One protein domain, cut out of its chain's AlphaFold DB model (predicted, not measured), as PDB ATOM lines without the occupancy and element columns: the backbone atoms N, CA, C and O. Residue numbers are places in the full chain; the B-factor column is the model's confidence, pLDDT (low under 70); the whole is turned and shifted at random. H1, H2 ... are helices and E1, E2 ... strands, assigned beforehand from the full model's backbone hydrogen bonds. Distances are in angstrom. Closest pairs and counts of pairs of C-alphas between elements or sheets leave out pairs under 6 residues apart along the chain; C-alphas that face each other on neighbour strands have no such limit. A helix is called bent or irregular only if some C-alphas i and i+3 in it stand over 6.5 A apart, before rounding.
ATOM      1  N   VAL A  29      -8.461  -9.772  55.609       83.94
ATOM      2  CA  VAL A  29      -9.230  -9.138  56.692       83.94
ATOM      3  C   VAL A  29      -8.541  -9.318  58.053       83.94
ATOM      4  O   VAL A  29      -8.873  -8.600  58.995       83.94
ATOM      5  N   ARG A  30      -7.572 -10.232  58.197       85.81
ATOM      6  CA  ARG A  30      -6.805 -10.437  59.438       85.81
ATOM      7  C   ARG A  30      -5.647  -9.448  59.591       85.81
ATOM      8  O   ARG A  30      -5.236  -9.187  60.719       85.81
ATOM      9  N   ASP A  31      -5.211  -8.815  58.505       87.25
ATOM     10  CA  ASP A  31      -4.066  -7.900  58.504       87.25
ATOM     11  C   ASP A  31      -4.275  -6.695  59.418       87.25
ATOM     12  O   ASP A  31      -5.376  -6.150  59.530       87.25
ATOM     13  N   LYS A  32      -3.213  -6.238  60.079       87.56
ATOM     14  CA  LYS A  32      -3.281  -5.042  60.923       87.56
ATOM     15  C   LYS A  32      -3.120  -3.795  60.055       87.56
ATOM     16  O   LYS A  32      -2.184  -3.695  59.266       87.56
ATOM     17  N   PHE A  33      -4.031  -2.843  60.238       90.38
ATOM     18  CA  PHE A  33      -4.027  -1.571  59.522       90.38
ATOM     19  C   PHE A  33      -3.774  -0.418  60.482       90.38
ATOM     20  O   PHE A  33      -4.411  -0.323  61.536       90.38
ATOM     21  N   ASP A  34      -2.876   0.470  60.085       91.19
ATOM     22  CA  ASP A  34      -2.533   1.710  60.765       91.19
ATOM     23  C   ASP A  34      -3.126   2.920  60.041       91.19
ATOM     24  O   ASP A  34      -3.513   2.810  58.873       91.19
ATOM     25  N   PRO A  35      -3.253   4.075  60.721       91.50
ATOM     26  CA  PRO A  35      -3.580   5.319  60.037       91.50
ATOM     27  C   PRO A  35      -2.587   5.558  58.897       91.50
ATOM     28  O   PRO A  35      -1.406   5.229  59.022       91.50
ATOM     29  N   HIS A  36      -3.067   6.113  57.785       92.19
ATOM     30  CA  HIS A  36      -2.244   6.329  56.595       92.19
ATOM     31  C   HIS A  36      -1.061   7.279  56.864       92.19
ATOM     32  O   HIS A  36      -0.002   7.102  56.274       92.19
ATOM     33  N   GLY A  37      -1.213   8.242  57.785       90.75
ATOM     34  CA  GLY A  37      -0.123   9.129  58.209       90.75
ATOM     35  C   GLY A  37       0.403  10.040  57.097       90.75
ATOM     36  O   GLY A  37       1.559  10.443  57.142       90.75
ATOM     37  N   LEU A  38      -0.429  10.322  56.090       91.44
ATOM     38  CA  LEU A  38      -0.057  11.212  54.992       91.44
ATOM     39  C   LEU A  38      -0.011  12.664  55.480       91.44
ATOM     40  O   LEU A  38      -0.880  13.045  56.274       91.44
ATOM     41  N   PRO A  39       0.931  13.470  54.962       92.69
ATOM     42  CA  PRO A  39       0.915  14.914  55.133       92.69
ATOM     43  C   PRO A  39      -0.429  15.531  54.690       92.69
ATOM     44  O   PRO A  39      -1.048  15.025  53.744       92.69
ATOM     45  N   PRO A  40      -0.924  16.591  55.360       92.44
ATOM     46  CA  PRO A  40      -2.231  17.183  55.059       92.44
ATOM     47  C   PRO A  40      -2.390  17.690  53.618       92.44
ATOM     48  O   PRO A  40      -3.470  17.570  53.038       92.44
ATOM     49  N   ASP A  41      -1.327  18.229  53.031       93.88
ATOM     50  CA  ASP A  41      -1.254  18.709  51.651       93.88
ATOM     51  C   ASP A  41      -1.408  17.557  50.646       93.88
ATOM     52  O   ASP A  41      -2.300  17.593  49.795       93.88
ATOM     53  N   VAL A  42      -0.641  16.475  50.824       93.06
ATOM     54  CA  VAL A  42      -0.739  15.254  50.004       93.06
ATOM     55  C   VAL A  42      -2.126  14.621  50.132       93.06
ATOM     56  O   VAL A  42      -2.727  14.195  49.145       93.06
ATOM     57  N   LEU A  43      -2.673  14.580  51.352       94.62
ATOM     58  CA  LEU A  43      -4.014  14.058  51.599       94.62
ATOM     59  C   LEU A  43      -5.096  14.891  50.897       94.62
ATOM     60  O   LEU A  43      -6.075  14.325  50.412       94.62
ATOM     61  N   THR A  44      -4.935  16.213  50.858       94.38
ATOM     62  CA  THR A  44      -5.891  17.123  50.215       94.38
ATOM     63  C   THR A  44      -5.905  16.904  48.707       94.38
ATOM     64  O   THR A  44      -6.967  16.622  48.157       94.38
ATOM     65  N   GLN A  45      -4.733  16.877  48.066       93.88
ATOM     66  CA  GLN A  45      -4.614  16.587  46.631       93.88
ATOM     67  C   GLN A  45      -5.226  15.225  46.269       93.88
ATOM     68  O   GLN A  45      -6.017  15.117  45.330       93.88
ATOM     69  N   LEU A  46      -4.930  14.189  47.062       95.25
ATOM     70  CA  LEU A  46      -5.498  12.855  46.867       95.25
ATOM     71  C   LEU A  46      -7.028  12.858  47.011       95.25
ATOM     72  O   LEU A  46      -7.735  12.236  46.216       95.25
ATOM     73  N   ARG A  47      -7.561  13.557  48.021       95.62
ATOM     74  CA  ARG A  47      -9.009  13.696  48.229       95.62
ATOM     75  C   ARG A  47      -9.688  14.396  47.065       95.62
ATOM     76  O   ARG A  47     -10.761  13.950  46.664       95.62
ATOM     77  N   ASP A  48      -9.095  15.460  46.547       95.56
ATOM     78  CA  ASP A  48      -9.675  16.233  45.451       95.56
ATOM     79  C   ASP A  48      -9.700  15.408  44.160       95.56
ATOM     80  O   ASP A  48     -10.751  15.310  43.517       95.56
ATOM     81  N   ALA A  49      -8.616  14.682  43.860       95.12
ATOM     82  CA  ALA A  49      -8.573  13.735  42.747       95.12
ATOM     83  C   ALA A  49      -9.668  12.660  42.870       95.12
ATOM     84  O   ALA A  49     -10.443  12.446  41.937       95.12
ATOM     85  N   LEU A  50      -9.808  12.032  44.042       96.25
ATOM     86  CA  LEU A  50     -10.822  10.997  44.282       96.25
ATOM     87  C   LEU A  50     -12.254  11.539  44.198       96.25
ATOM     88  O   LEU A  50     -13.122  10.895  43.610       96.25
ATOM     89  N   LYS A  51     -12.525  12.722  44.758       95.81
ATOM     90  CA  LYS A  51     -13.855  13.348  44.700       95.81
ATOM     91  C   LYS A  51     -14.291  13.683  43.277       95.81
ATOM     92  O   LYS A  51     -15.492  13.719  43.021       95.81
ATOM     93  N   SER A  52     -13.343  13.895  42.365       95.50
ATOM     94  CA  SER A  52     -13.650  14.152  40.957       95.50
ATOM     95  C   SER A  52     -14.181  12.914  40.211       95.50
ATOM     96  O   SER A  52     -14.735  13.049  39.120       95.50
ATOM     97  N   ILE A  53     -14.043  11.708  40.781       95.75
ATOM     98  CA  ILE A  53     -14.412  10.443  40.132       95.75
ATOM     99  C   ILE A  53     -15.930  10.207  40.198       95.75
ATOM    100  O   ILE A  53     -16.484   9.976  41.281       95.75
ATOM    101  N   PRO A  54     -16.633  10.157  39.049       92.88
ATOM    102  CA  PRO A  54     -18.071   9.927  39.031       92.88
ATOM    103  C   PRO A  54     -18.451   8.551  39.585       92.88
ATOM    104  O   PRO A  54     -17.925   7.515  39.184       92.88
ATOM    105  N   GLY A  55     -19.431   8.527  40.490       91.94
ATOM    106  CA  GLY A  55     -19.952   7.288  41.075       91.94
ATOM    107  C   GLY A  55     -19.151   6.743  42.260       91.94
ATOM    108  O   GLY A  55     -19.616   5.793  42.893       91.94
ATOM    109  N   LEU A  56     -18.019   7.361  42.611       94.38
ATOM    110  CA  LEU A  56     -17.319   7.089  43.859       94.38
ATOM    111  C   LEU A  56     -18.087   7.711  45.037       94.38
ATOM    112  O   LEU A  56     -18.512   8.862  44.978       94.38
ATOM    113  N   ARG A  57     -18.331   6.938  46.102       93.25
ATOM    114  CA  ARG A  57     -19.187   7.364  47.232       93.25
ATOM    115  C   ARG A  57     -18.500   7.363  48.583       93.25
ATOM    116  O   ARG A  57     -18.914   8.086  49.486       93.25
ATOM    117  N   ARG A  58     -17.515   6.495  48.752       93.19
ATOM    118  CA  ARG A  58     -16.755   6.364  49.990       93.19
ATOM    119  C   ARG A  58     -15.361   5.890  49.666       93.19
ATOM    120  O   ARG A  58     -15.212   4.982  48.848       93.19
ATOM    121  N   VAL A  59     -14.381   6.473  50.338       96.31
ATOM    122  CA  VAL A  59     -12.992   6.038  50.243       96.31
ATOM    123  C   VAL A  59     -12.389   5.967  51.629       96.31
ATOM    124  O   VAL A  59     -12.501   6.901  52.424       96.31
ATOM    125  N   TYR A  60     -11.723   4.853  51.893       96.75
ATOM    126  CA  TYR A  60     -10.908   4.633  53.067       96.75
ATOM    127  C   TYR A  60      -9.457   4.454  52.641       96.75
ATOM    128  O   TYR A  60      -9.190   3.705  51.707       96.75
ATOM    129  N   LEU A  61      -8.534   5.087  53.348       96.31
ATOM    130  CA  LEU A  61      -7.104   4.927  53.172       96.31
ATOM    131  C   LEU A  61      -6.469   4.530  54.500       96.31
ATOM    132  O   LEU A  61      -6.614   5.208  55.518       96.31
ATOM    133  N   VAL A  62      -5.744   3.422  54.483       94.38
ATOM    134  CA  VAL A  62      -4.964   2.944  55.625       94.38
ATOM    135  C   VAL A  62      -3.604   2.461  55.157       94.38
ATOM    136  O   VAL A  62      -3.392   2.219  53.972       94.38
ATOM    137  N   ARG A  63      -2.686   2.276  56.101       92.31
ATOM    138  CA  ARG A  63      -1.398   1.634  55.849       92.31
ATOM    139  C   ARG A  63      -1.434   0.201  56.373       92.31
ATOM    140  O   ARG A  63      -1.764  -0.012  57.541       92.31
ATOM    141  N   LYS A  64      -1.104  -0.788  55.541       89.12
ATOM    142  CA  LYS A  64      -0.897  -2.170  55.993       89.12
ATOM    143  C   LYS A  64       0.378  -2.219  56.831       89.12
ATOM    144  O   LYS A  64       1.429  -1.742  56.407       89.12
ATOM    145  N   ARG A  65       0.292  -2.795  58.030       82.31
ATOM    146  CA  ARG A  65       1.466  -3.024  58.871       82.31
ATOM    147  C   ARG A  65       2.215  -4.248  58.347       82.31
ATOM    148  O   ARG A  65       1.768  -5.372  58.557       82.31
ATOM    149  N   VAL A  66       3.339  -4.013  57.679       71.75
ATOM    150  CA  VAL A  66       4.260  -5.054  57.200       71.75
ATOM    151  C   VAL A  66       5.369  -5.275  58.231       71.75
ATOM    152  O   VAL A  66       5.869  -4.311  58.810       71.75
ATOM    153  N   LYS A  67       5.730  -6.534  58.507       66.56
ATOM    154  CA  LYS A  67       6.747  -6.871  59.521       66.56
ATOM    155  C   LYS A  67       8.174  -6.707  58.999       66.56
ATOM    156  O   LYS A  67       9.048  -6.310  59.760       66.56
ATOM    157  N   HIS A  68       8.398  -6.998  57.719       56.06
ATOM    158  CA  HIS A  68       9.744  -7.141  57.158       56.06
ATOM    159  C   HIS A  68      10.214  -5.938  56.319       56.06
ATOM    160  O   HIS A  68      11.411  -5.738  56.157       56.06
ATOM    161  N   PHE A  69       9.301  -5.067  55.863       58.22
ATOM    162  CA  PHE A  69       9.619  -3.925  54.989       58.22
ATOM    163  C   PHE A  69       9.044  -2.597  55.500       58.22
ATOM    164  O   PHE A  69       8.315  -1.905  54.792       58.22
ATOM    165  N   ALA A  70       9.378  -2.212  56.735       60.81
ATOM    166  CA  ALA A  70       8.898  -0.957  57.330       60.81
ATOM    167  C   ALA A  70       9.270   0.305  56.516       60.81
ATOM    168  O   ALA A  70       8.584   1.319  56.605       60.81
ATOM    169  N   HIS A  71      10.323   0.226  55.697       64.50
ATOM    170  CA  HIS A  71      10.820   1.305  54.842       64.50
ATOM    171  C   HIS A  71      10.023   1.491  53.534       64.50
ATOM    172  O   HIS A  71      10.240   2.473  52.832       64.50
ATOM    173  N   ARG A  72       9.088   0.586  53.195       70.44
ATOM    174  CA  ARG A  72       8.177   0.731  52.044       70.44
ATOM    175  C   ARG A  72       6.728   0.517  52.487       70.44
ATOM    176  O   ARG A  72       6.274  -0.631  52.511       70.44
ATOM    177  N   PRO A  73       6.004   1.583  52.870       78.06
ATOM    178  CA  PRO A  73       4.627   1.459  53.328       78.06
ATOM    179  C   PRO A  73       3.720   0.985  52.186       78.06
ATOM    180  O   PRO A  73       3.726   1.572  51.110       78.06
ATOM    181  N   LEU A  74       2.916  -0.051  52.442       87.81
ATOM    182  CA  LEU A  74       1.848  -0.477  51.536       87.81
ATOM    183  C   LEU A  74       0.537   0.176  51.970       87.81
ATOM    184  O   LEU A  74       0.033  -0.080  53.071       87.81
ATOM    185  N   PHE A  75      -0.019   1.023  51.112       92.06
ATOM    186  CA  PHE A  75      -1.315   1.640  51.333       92.06
ATOM    187  C   PHE A  75      -2.438   0.748  50.826       92.06
ATOM    188  O   PHE A  75      -2.315   0.062  49.816       92.06
ATOM    189  N   ILE A  76      -3.558   0.779  51.536       93.12
ATOM    190  CA  ILE A  76      -4.780   0.087  51.153       93.12
ATOM    191  C   ILE A  76      -5.855   1.144  50.942       93.12
ATOM    192  O   ILE A  76      -6.272   1.805  51.899       93.12
ATOM    193  N   LEU A  77      -6.300   1.283  49.696       96.00
ATOM    194  CA  LEU A  77      -7.394   2.159  49.314       96.00
ATOM    195  C   LEU A  77      -8.670   1.341  49.119       96.00
ATOM    196  O   LEU A  77      -8.869   0.659  48.116       96.00
ATOM    197  N   GLY A  78      -9.548   1.414  50.110       95.62
ATOM    198  CA  GLY A  78     -10.865   0.804  50.054       95.62
ATOM    199  C   GLY A  78     -11.885   1.766  49.462       95.62
ATOM    200  O   GLY A  78     -12.139   2.807  50.060       95.62
ATOM    201  N   PHE A  79     -12.523   1.418  48.348       96.31
ATOM    202  CA  PHE A  79     -13.527   2.268  47.708       96.31
ATOM    203  C   PHE A  79     -14.917   1.628  47.692       96.31
ATOM    204  O   PHE A  79     -15.067   0.407  47.709       96.31
ATOM    205  N   GLY A  80     -15.958   2.456  47.658       94.00
ATOM    206  CA  GLY A  80     -17.335   1.997  47.507       94.00
ATOM    207  C   GLY A  80     -18.147   2.896  46.585       94.00
ATOM    208  O   GLY A  80     -17.922   4.106  46.516       94.00
ATOM    209  N   VAL A  81     -19.106   2.286  45.890       92.75
ATOM    210  CA  VAL A  81     -19.931   2.913  44.846       92.75
ATOM    211  C   VAL A  81     -21.422   2.942  45.194       92.75
ATOM    212  O   VAL A  81     -22.225   3.509  44.452       92.75
ATOM    213  N   THR A  82     -21.819   2.304  46.295       88.50
ATOM    214  CA  THR A  82     -23.216   2.223  46.735       88.50
ATOM    215  C   THR A  82     -23.648   3.539  47.374       88.50
ATOM    216  O   THR A  82     -22.953   4.081  48.236       88.50
ATOM    217  N   GLY A  83     -24.801   4.051  46.946       78.38
ATOM    218  CA  GLY A  83     -25.446   5.230  47.527       78.38
ATOM    219  C   GLY A  83     -26.772   4.868  48.191       78.38
ATOM    220  O   GLY A  83     -27.222   3.732  48.088       78.38
ATOM    221  N   VAL A  84     -27.422   5.850  48.819       70.50
ATOM    222  CA  VAL A  84     -28.713   5.668  49.515       70.50
ATOM    223  C   VAL A  84     -29.806   5.140  48.575       70.50
ATOM    224  O   VAL A  84     -30.571   4.264  48.951       70.50
ATOM    225  N   LEU A  85     -29.830   5.623  47.329       71.69
ATOM    226  CA  LEU A  85     -30.862   5.313  46.327       71.69
ATOM    227  C   LEU A  85     -30.397   4.337  45.235       71.69
ATOM    228  O   LEU A  85     -31.131   4.078  44.286       71.69
ATOM    229  N   ARG A  86     -29.147   3.852  45.284       72.88
ATOM    230  CA  ARG A  86     -28.592   2.997  44.222       72.88
ATOM    231  C   ARG A  86     -27.779   1.847  44.821       72.88
ATOM    232  O   ARG A  86     -26.665   2.117  45.290       72.88
ATOM    233  N   PRO A  87     -28.277   0.594  44.751       81.12
ATOM    234  CA  PRO A  87     -27.614  -0.568  45.336       81.12
ATOM    235  C   PRO A  87     -26.281  -0.859  44.649       81.12
ATOM    236  O   PRO A  87     -25.973  -0.293  43.596       81.12
ATOM    237  N   HIS A  88     -25.479  -1.727  45.263       83.06
ATOM    238  CA  HIS A  88     -24.188  -2.149  44.733       83.06
ATOM    239  C   HIS A  88     -24.309  -2.718  43.306       83.06
ATOM    240  O   HIS A  88     -25.283  -3.383  42.966       83.06
ATOM    241  N   SER A  89     -23.302  -2.463  42.467       87.94
ATOM    242  CA  SER A  89     -23.224  -2.982  41.099       87.94
ATOM    243  C   SER A  89     -21.770  -3.286  40.754       87.94
ATOM    244  O   SER A  89     -20.921  -2.391  40.829       87.94
ATOM    245  N   LYS A  90     -21.499  -4.533  40.343       85.19
ATOM    246  CA  LYS A  90     -20.153  -4.989  39.962       85.19
ATOM    247  C   LYS A  90     -19.603  -4.186  38.781       85.19
ATOM    248  O   LYS A  90     -18.484  -3.691  38.860       85.19
ATOM    249  N   SER A  91     -20.405  -3.951  37.738       88.25
ATOM    250  CA  SER A  91     -19.960  -3.188  36.559       88.25
ATOM    251  C   SER A  91     -19.599  -1.741  36.900       88.25
ATOM    252  O   SER A  91     -18.626  -1.201  36.380       88.25
ATOM    253  N   ARG A  92     -20.336  -1.105  37.821       90.62
ATOM    254  CA  ARG A  92     -19.991   0.237  38.309       90.62
ATOM    255  C   ARG A  92     -18.721   0.229  39.152       90.62
ATOM    256  O   ARG A  92     -17.925   1.148  39.021       90.62
ATOM    257  N   ALA A  93     -18.534  -0.781  40.001       91.31
ATOM    258  CA  ALA A  93     -17.314  -0.913  40.788       91.31
ATOM    259  C   ALA A  93     -16.075  -1.066  39.894       91.31
ATOM    260  O   ALA A  93     -15.082  -0.398  40.149       91.31
ATOM    261  N   VAL A  94     -16.167  -1.855  38.816       91.44
ATOM    262  CA  VAL A  94     -15.096  -1.983  37.810       91.44
ATOM    263  C   VAL A  94     -14.819  -0.645  37.118       91.44
ATOM    264  O   VAL A  94     -13.675  -0.216  37.067       91.44
ATOM    265  N   ARG A  95     -15.854   0.076  36.659       94.31
ATOM    266  CA  ARG A  95     -15.656   1.401  36.038       94.31
ATOM    267  C   ARG A  95     -14.981   2.399  36.979       94.31
ATOM    268  O   ARG A  95     -14.088   3.122  36.560       94.31
ATOM    269  N   VAL A  96     -15.407   2.442  38.242       95.19
ATOM    270  CA  VAL A  96     -14.798   3.325  39.245       95.19
ATOM    271  C   VAL A  96     -13.359   2.910  39.545       95.19
ATOM    272  O   VAL A  96     -12.515   3.788  39.668       95.19
ATOM    273  N   LEU A  97     -13.057   1.609  39.612       94.31
ATOM    274  CA  LEU A  97     -11.685   1.118  39.776       94.31
ATOM    275  C   LEU A  97     -10.773   1.610  38.646       94.31
ATOM    276  O   LEU A  97      -9.721   2.171  38.940       94.31
ATOM    277  N   ASN A  98     -11.200   1.467  37.389       94.50
ATOM    278  CA  ASN A  98     -10.421   1.922  36.234       94.50
ATOM    279  C   ASN A  98     -10.172   3.435  36.300       94.50
ATOM    280  O   ASN A  98      -9.038   3.880  36.185       94.50
ATOM    281  N   LEU A  99     -11.205   4.229  36.607       95.81
ATOM    282  CA  LEU A  99     -11.058   5.681  36.756       95.81
ATOM    283  C   LEU A  99     -10.106   6.071  37.895       95.81
ATOM    284  O   LEU A  99      -9.376   7.049  37.763       95.81
ATOM    285  N   ILE A 100     -10.112   5.333  39.012       95.69
ATOM    286  CA  ILE A 100      -9.151   5.546  40.102       95.69
ATOM    287  C   ILE A 100      -7.728   5.276  39.597       95.69
ATOM    288  O   ILE A 100      -6.846   6.094  39.833       95.69
ATOM    289  N   GLN A 101      -7.507   4.160  38.900       94.00
ATOM    290  CA  GLN A 101      -6.188   3.785  38.378       94.00
ATOM    291  C   GLN A 101      -5.667   4.766  37.318       94.00
ATOM    292  O   GLN A 101      -4.474   5.041  37.284       94.00
ATOM    293  N   GLU A 102      -6.550   5.313  36.484       93.62
ATOM    294  CA  GLU A 102      -6.191   6.247  35.412       93.62
ATOM    295  C   GLU A 102      -5.924   7.672  35.913       93.62
ATOM    296  O   GLU A 102      -5.084   8.374  35.355       93.62
ATOM    297  N   ARG A 103      -6.670   8.138  36.926       93.38
ATOM    298  CA  ARG A 103      -6.720   9.571  37.282       93.38
ATOM    299  C   ARG A 103      -6.050   9.927  38.599       93.38
ATOM    300  O   ARG A 103      -5.907  11.113  38.890       93.38
ATOM    301  N   VAL A 104      -5.705   8.945  39.426       94.56
ATOM    302  CA  VAL A 104      -5.209   9.198  40.781       94.56
ATOM    303  C   VAL A 104      -3.755   8.779  40.892       94.56
ATOM    304  O   VAL A 104      -3.412   7.608  40.762       94.56
ATOM    305  N   SER A 105      -2.898   9.749  41.199       92.50
ATOM    306  CA  SER A 105      -1.519   9.483  41.595       92.50
ATOM    307  C   SER A 105      -1.460   9.128  43.079       92.50
ATOM    308  O   SER A 105      -2.054   9.810  43.918       92.50
ATOM    309  N   PHE A 106      -0.730   8.064  43.413       89.62
ATOM    310  CA  PHE A 106      -0.619   7.572  44.783       89.62
ATOM    311  C   PHE A 106       0.749   7.883  45.400       89.62
ATOM    312  O   PHE A 106       1.766   7.737  44.722       89.62
ATOM    313  N   PRO A 107       0.811   8.239  46.699       85.25
ATOM    314  CA  PRO A 107       2.051   8.601  47.397       85.25
ATOM    315  C   PRO A 107       2.912   7.382  47.789       85.25
ATOM    316  O   PRO A 107       3.578   7.378  48.822       85.25
ATOM    317  N   GLY A 108       2.865   6.313  46.995       86.44
ATOM    318  CA  GLY A 108       3.531   5.043  47.254       86.44
ATOM    319  C   GLY A 108       2.733   3.854  46.733       86.44
ATOM    320  O   GLY A 108       1.676   3.997  46.112       86.44
ATOM    321  N   GLU A 109       3.237   2.658  47.021       88.25
ATOM    322  CA  GLU A 109       2.589   1.410  46.629       88.25
ATOM    323  C   GLU A 109       1.197   1.319  47.262       88.25
ATOM    324  O   GLU A 109       1.046   1.388  48.486       88.25
ATOM    325  N   THR A 110       0.171   1.212  46.419       91.44
ATOM    326  CA  THR A 110      -1.226   1.261  46.848       91.44
ATOM    327  C   THR A 110      -2.005   0.114  46.238       91.44
ATOM    328  O   THR A 110      -2.114  -0.010  45.022       91.44
ATOM    329  N   MET A 111      -2.608  -0.695  47.101       91.50
ATOM    330  CA  MET A 111      -3.564  -1.715  46.704       91.50
ATOM    331  C   MET A 111      -4.976  -1.148  46.789       91.50
ATOM    332  O   MET A 111      -5.408  -0.671  47.842       91.50
ATOM    333  N   ILE A 112      -5.703  -1.214  45.678       92.94
ATOM    334  CA  ILE A 112      -7.068  -0.704  45.572       92.94
ATOM    335  C   ILE A 112      -8.036  -1.881  45.654       92.94
ATOM    336  O   ILE A 112      -7.906  -2.846  44.905       92.94
ATOM    337  N   LEU A 113      -9.040  -1.796  46.528       92.88
ATOM    338  CA  LEU A 113     -10.113  -2.787  46.583       92.88
ATOM    339  C   LEU A 113     -11.488  -2.146  46.725       92.88
ATOM    340  O   LEU A 113     -11.690  -1.178  47.460       92.88
ATOM    341  N   ASN A 114     -12.473  -2.751  46.069       92.25
ATOM    342  CA  ASN A 114     -13.868  -2.479  46.373       92.25
ATOM    343  C   ASN A 114     -14.179  -3.068  47.757       92.25
ATOM    344  O   ASN A 114     -13.912  -4.246  47.981       92.25
ATOM    345  N   VAL A 115     -14.741  -2.275  48.670       92.69
ATOM    346  CA  VAL A 115     -15.090  -2.692  50.043       92.69
ATOM    347  C   VAL A 115     -16.565  -3.065  50.219       92.69
ATOM    348  O   VAL A 115     -17.087  -3.108  51.335       92.69
ATOM    349  N   GLU A 116     -17.255  -3.288  49.108       88.50
ATOM    350  CA  GLU A 116     -18.651  -3.713  49.014       88.50
ATOM    351  C   GLU A 116     -18.735  -5.136  48.438       88.50
ATOM    352  O   GLU A 116     -17.739  -5.677  47.959       88.50
ATOM    353  N   GLY A 117     -19.925  -5.747  48.467       86.12
ATOM    354  CA  GLY A 117     -20.118  -7.113  47.970       86.12
ATOM    355  C   GLY A 117     -19.280  -8.123  48.757       86.12
ATOM    356  O   GLY A 117     -19.272  -8.090  49.987       86.12
ATOM    357  N   ASP A 118     -18.533  -8.971  48.052       81.38
ATOM    358  CA  ASP A 118     -17.728 -10.060  48.632       81.38
ATOM    359  C   ASP A 118     -16.673  -9.554  49.642       81.38
ATOM    360  O   ASP A 118     -16.330 -10.229  50.613       81.38
ATOM    361  N   ASN A 119     -16.243  -8.298  49.492       87.38
ATOM    362  CA  ASN A 119     -15.255  -7.644  50.348       87.38
ATOM    363  C   ASN A 119     -15.866  -6.810  51.489       87.38
ATOM    364  O   ASN A 119     -15.150  -6.042  52.140       87.38
ATOM    365  N   TYR A 120     -17.167  -6.944  51.789       87.56
ATOM    366  CA  TYR A 120     -17.856  -6.120  52.801       87.56
ATOM    367  C   TYR A 120     -17.167  -6.113  54.179       87.56
ATOM    368  O   TYR A 120     -17.248  -5.132  54.928       87.56
ATOM    369  N   ARG A 121     -16.459  -7.198  54.528       90.12
ATOM    370  CA  ARG A 121     -15.715  -7.327  55.789       90.12
ATOM    371  C   ARG A 121     -14.565  -6.321  55.881       90.12
ATOM    372  O   ARG A 121     -14.332  -5.786  56.966       90.12
ATOM    373  N   PHE A 122     -13.908  -6.000  54.764       90.44
ATOM    374  CA  PHE A 122     -12.938  -4.904  54.703       90.44
ATOM    375  C   PHE A 122     -13.620  -3.562  54.946       90.44
ATOM    376  O   PHE A 122     -13.149  -2.785  55.769       90.44
ATOM    377  N   GLY A 123     -14.773  -3.318  54.321       89.06
ATOM    378  CA  GLY A 123     -15.530  -2.079  54.518       89.06
ATOM    379  C   GLY A 123     -15.939  -1.859  55.968       89.06
ATOM    380  O   GLY A 123     -15.807  -0.749  56.485       89.06
ATOM    381  N   ARG A 124     -16.374  -2.924  56.656       90.25
ATOM    382  CA  ARG A 124     -16.639  -2.877  58.098       90.25
ATOM    383  C   ARG A 124     -15.362  -2.532  58.856       90.25
ATOM    384  O   ARG A 124     -15.371  -1.573  59.612       90.25
ATOM    385  N   LYS A 125     -14.270  -3.263  58.626       91.62
ATOM    386  CA  LYS A 125     -13.003  -3.088  59.353       91.62
ATOM    387  C   LYS A 125     -12.386  -1.698  59.174       91.62
ATOM    388  O   LYS A 125     -12.020  -1.073  60.165       91.62
ATOM    389  N   LEU A 126     -12.287  -1.209  57.939       91.19
ATOM    390  CA  LEU A 126     -11.673   0.083  57.626       91.19
ATOM    391  C   LEU A 126     -12.479   1.251  58.196       91.19
ATOM    392  O   LEU A 126     -11.892   2.207  58.694       91.19
ATOM    393  N   ARG A 127     -13.815   1.148  58.209       90.94
ATOM    394  CA  ARG A 127     -14.695   2.174  58.786       90.94
ATOM    395  C   ARG A 127     -14.410   2.447  60.265       90.94
ATOM    396  O   ARG A 127     -14.502   3.594  60.681       90.94
ATOM    397  N   TRP A 128     -14.067   1.423  61.050       88.69
ATOM    398  CA  TRP A 128     -13.777   1.584  62.483       88.69
ATOM    399  C   TRP A 128     -12.439   2.281  62.760       88.69
ATOM    400  O   TRP A 128     -12.192   2.713  63.884       88.69
ATOM    401  N   LYS A 129     -11.553   2.402  61.765       90.50
ATOM    402  CA  LYS A 129     -10.250   3.042  61.944       90.50
ATOM    403  C   LYS A 129     -10.398   4.564  61.836       90.50
ATOM    404  O   LYS A 129     -10.714   5.103  60.778       90.50
TER     405      LYS A 129
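This is residues 29 to 129 of the 135 residues of an uncharacterized protein of Ectothiorhodospiraceae bacterium 2226 (UniProt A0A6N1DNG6). A strongly twisted sheet of four strands forms the middle of this domain, with H2 over one face and H3 over the other, while H1 only grazes the sheet and comes close to H2. Two loops, residues 65 to 73 and 81 to 89, reach to the two ends of the longest axis. The printed part has 101 residues, with three named helices and four named strands in the order E1 H1 E2 E3 H2 E4 H3. The sheet is mixed, in the order E1, E2, E3, E4, and the class is mixed, helices and strands. The whole is compact, with a radius of gyration of the C-alphas of 13.5 A, and spans 41 by 29 by 20 A.

E1, residues 33 to 35, is an edge strand, antiparallel to E2, residues 58 to 64; N 34 and O 63 are 2.8 A apart, within hydrogen-bond range. H1, residues 40 to 51, is on the sheet but only grazes it, with residues 43 to 51. E2 forms a hairpin with E3, residues 74 to 80, at 161 degrees between directions; N 60 and O 78 are within hydrogen-bond range at 2.8 A. E3, H2, residues 90 to 103, and E4, residues 110 to 114, make a strand-helix-strand unit, two parallel neighbour strands with a helix between, whose crossover is right-handed. N 77 of E3 and O 111 of E4 are within hydrogen-bond range at 2.8 A. H2 is on the sheet at a height of 9.0 A, over E4 and only just over E3, where 3 of its C-alphas fall; it runs along the strands, at 19 degrees to E4 on the local plane, which is fitted to just 6 C-alphas of the sheet. The closest C-alphas of H2 and E4 are those of Ala 93 and Asn 114, 6.7 A apart. H1 and H2 are close but not clearly touching, with the C-alphas of Leu 50 and Ile 100 closest at 7.1 A; they run opposite ways at a steep tilt of 46 degrees. H3, residues 117 to 127, is on the opposite face from H2, giving three layers, helices on both faces of a sheet. Its height is 8.5 A, and it runs across the strands, at 73 degrees to E2 on the local plane. The closest C-alphas of H3 and E2 are those of Tyr 60 and Leu 126, 6.5 A apart. Each O i to N i+4 pair is within hydrogen-bond range in H1 and H2, and 4 of 7 in H3.

E1 begins at C-alpha 33, (-4.027, -1.571, 59.522), and is 6.9 A long. H1 is 16.0 A, E2 19.0 A, E3 19.8 A, H2 20.0 A and E4 13.2 A. H3 is 15.3 A and irregular, with C-alphas 118 and 121 standing 7.9 A apart; it ends at C-alpha 127, (-14.695, 2.174, 58.786).

The C-alphas of His 68 and Leu 85 are the two farthest apart, at 43.8 A. The printed part has no cut and no long link. The mean pLDDT of the printed part is 88.8; residues 67 to 71 are under 70.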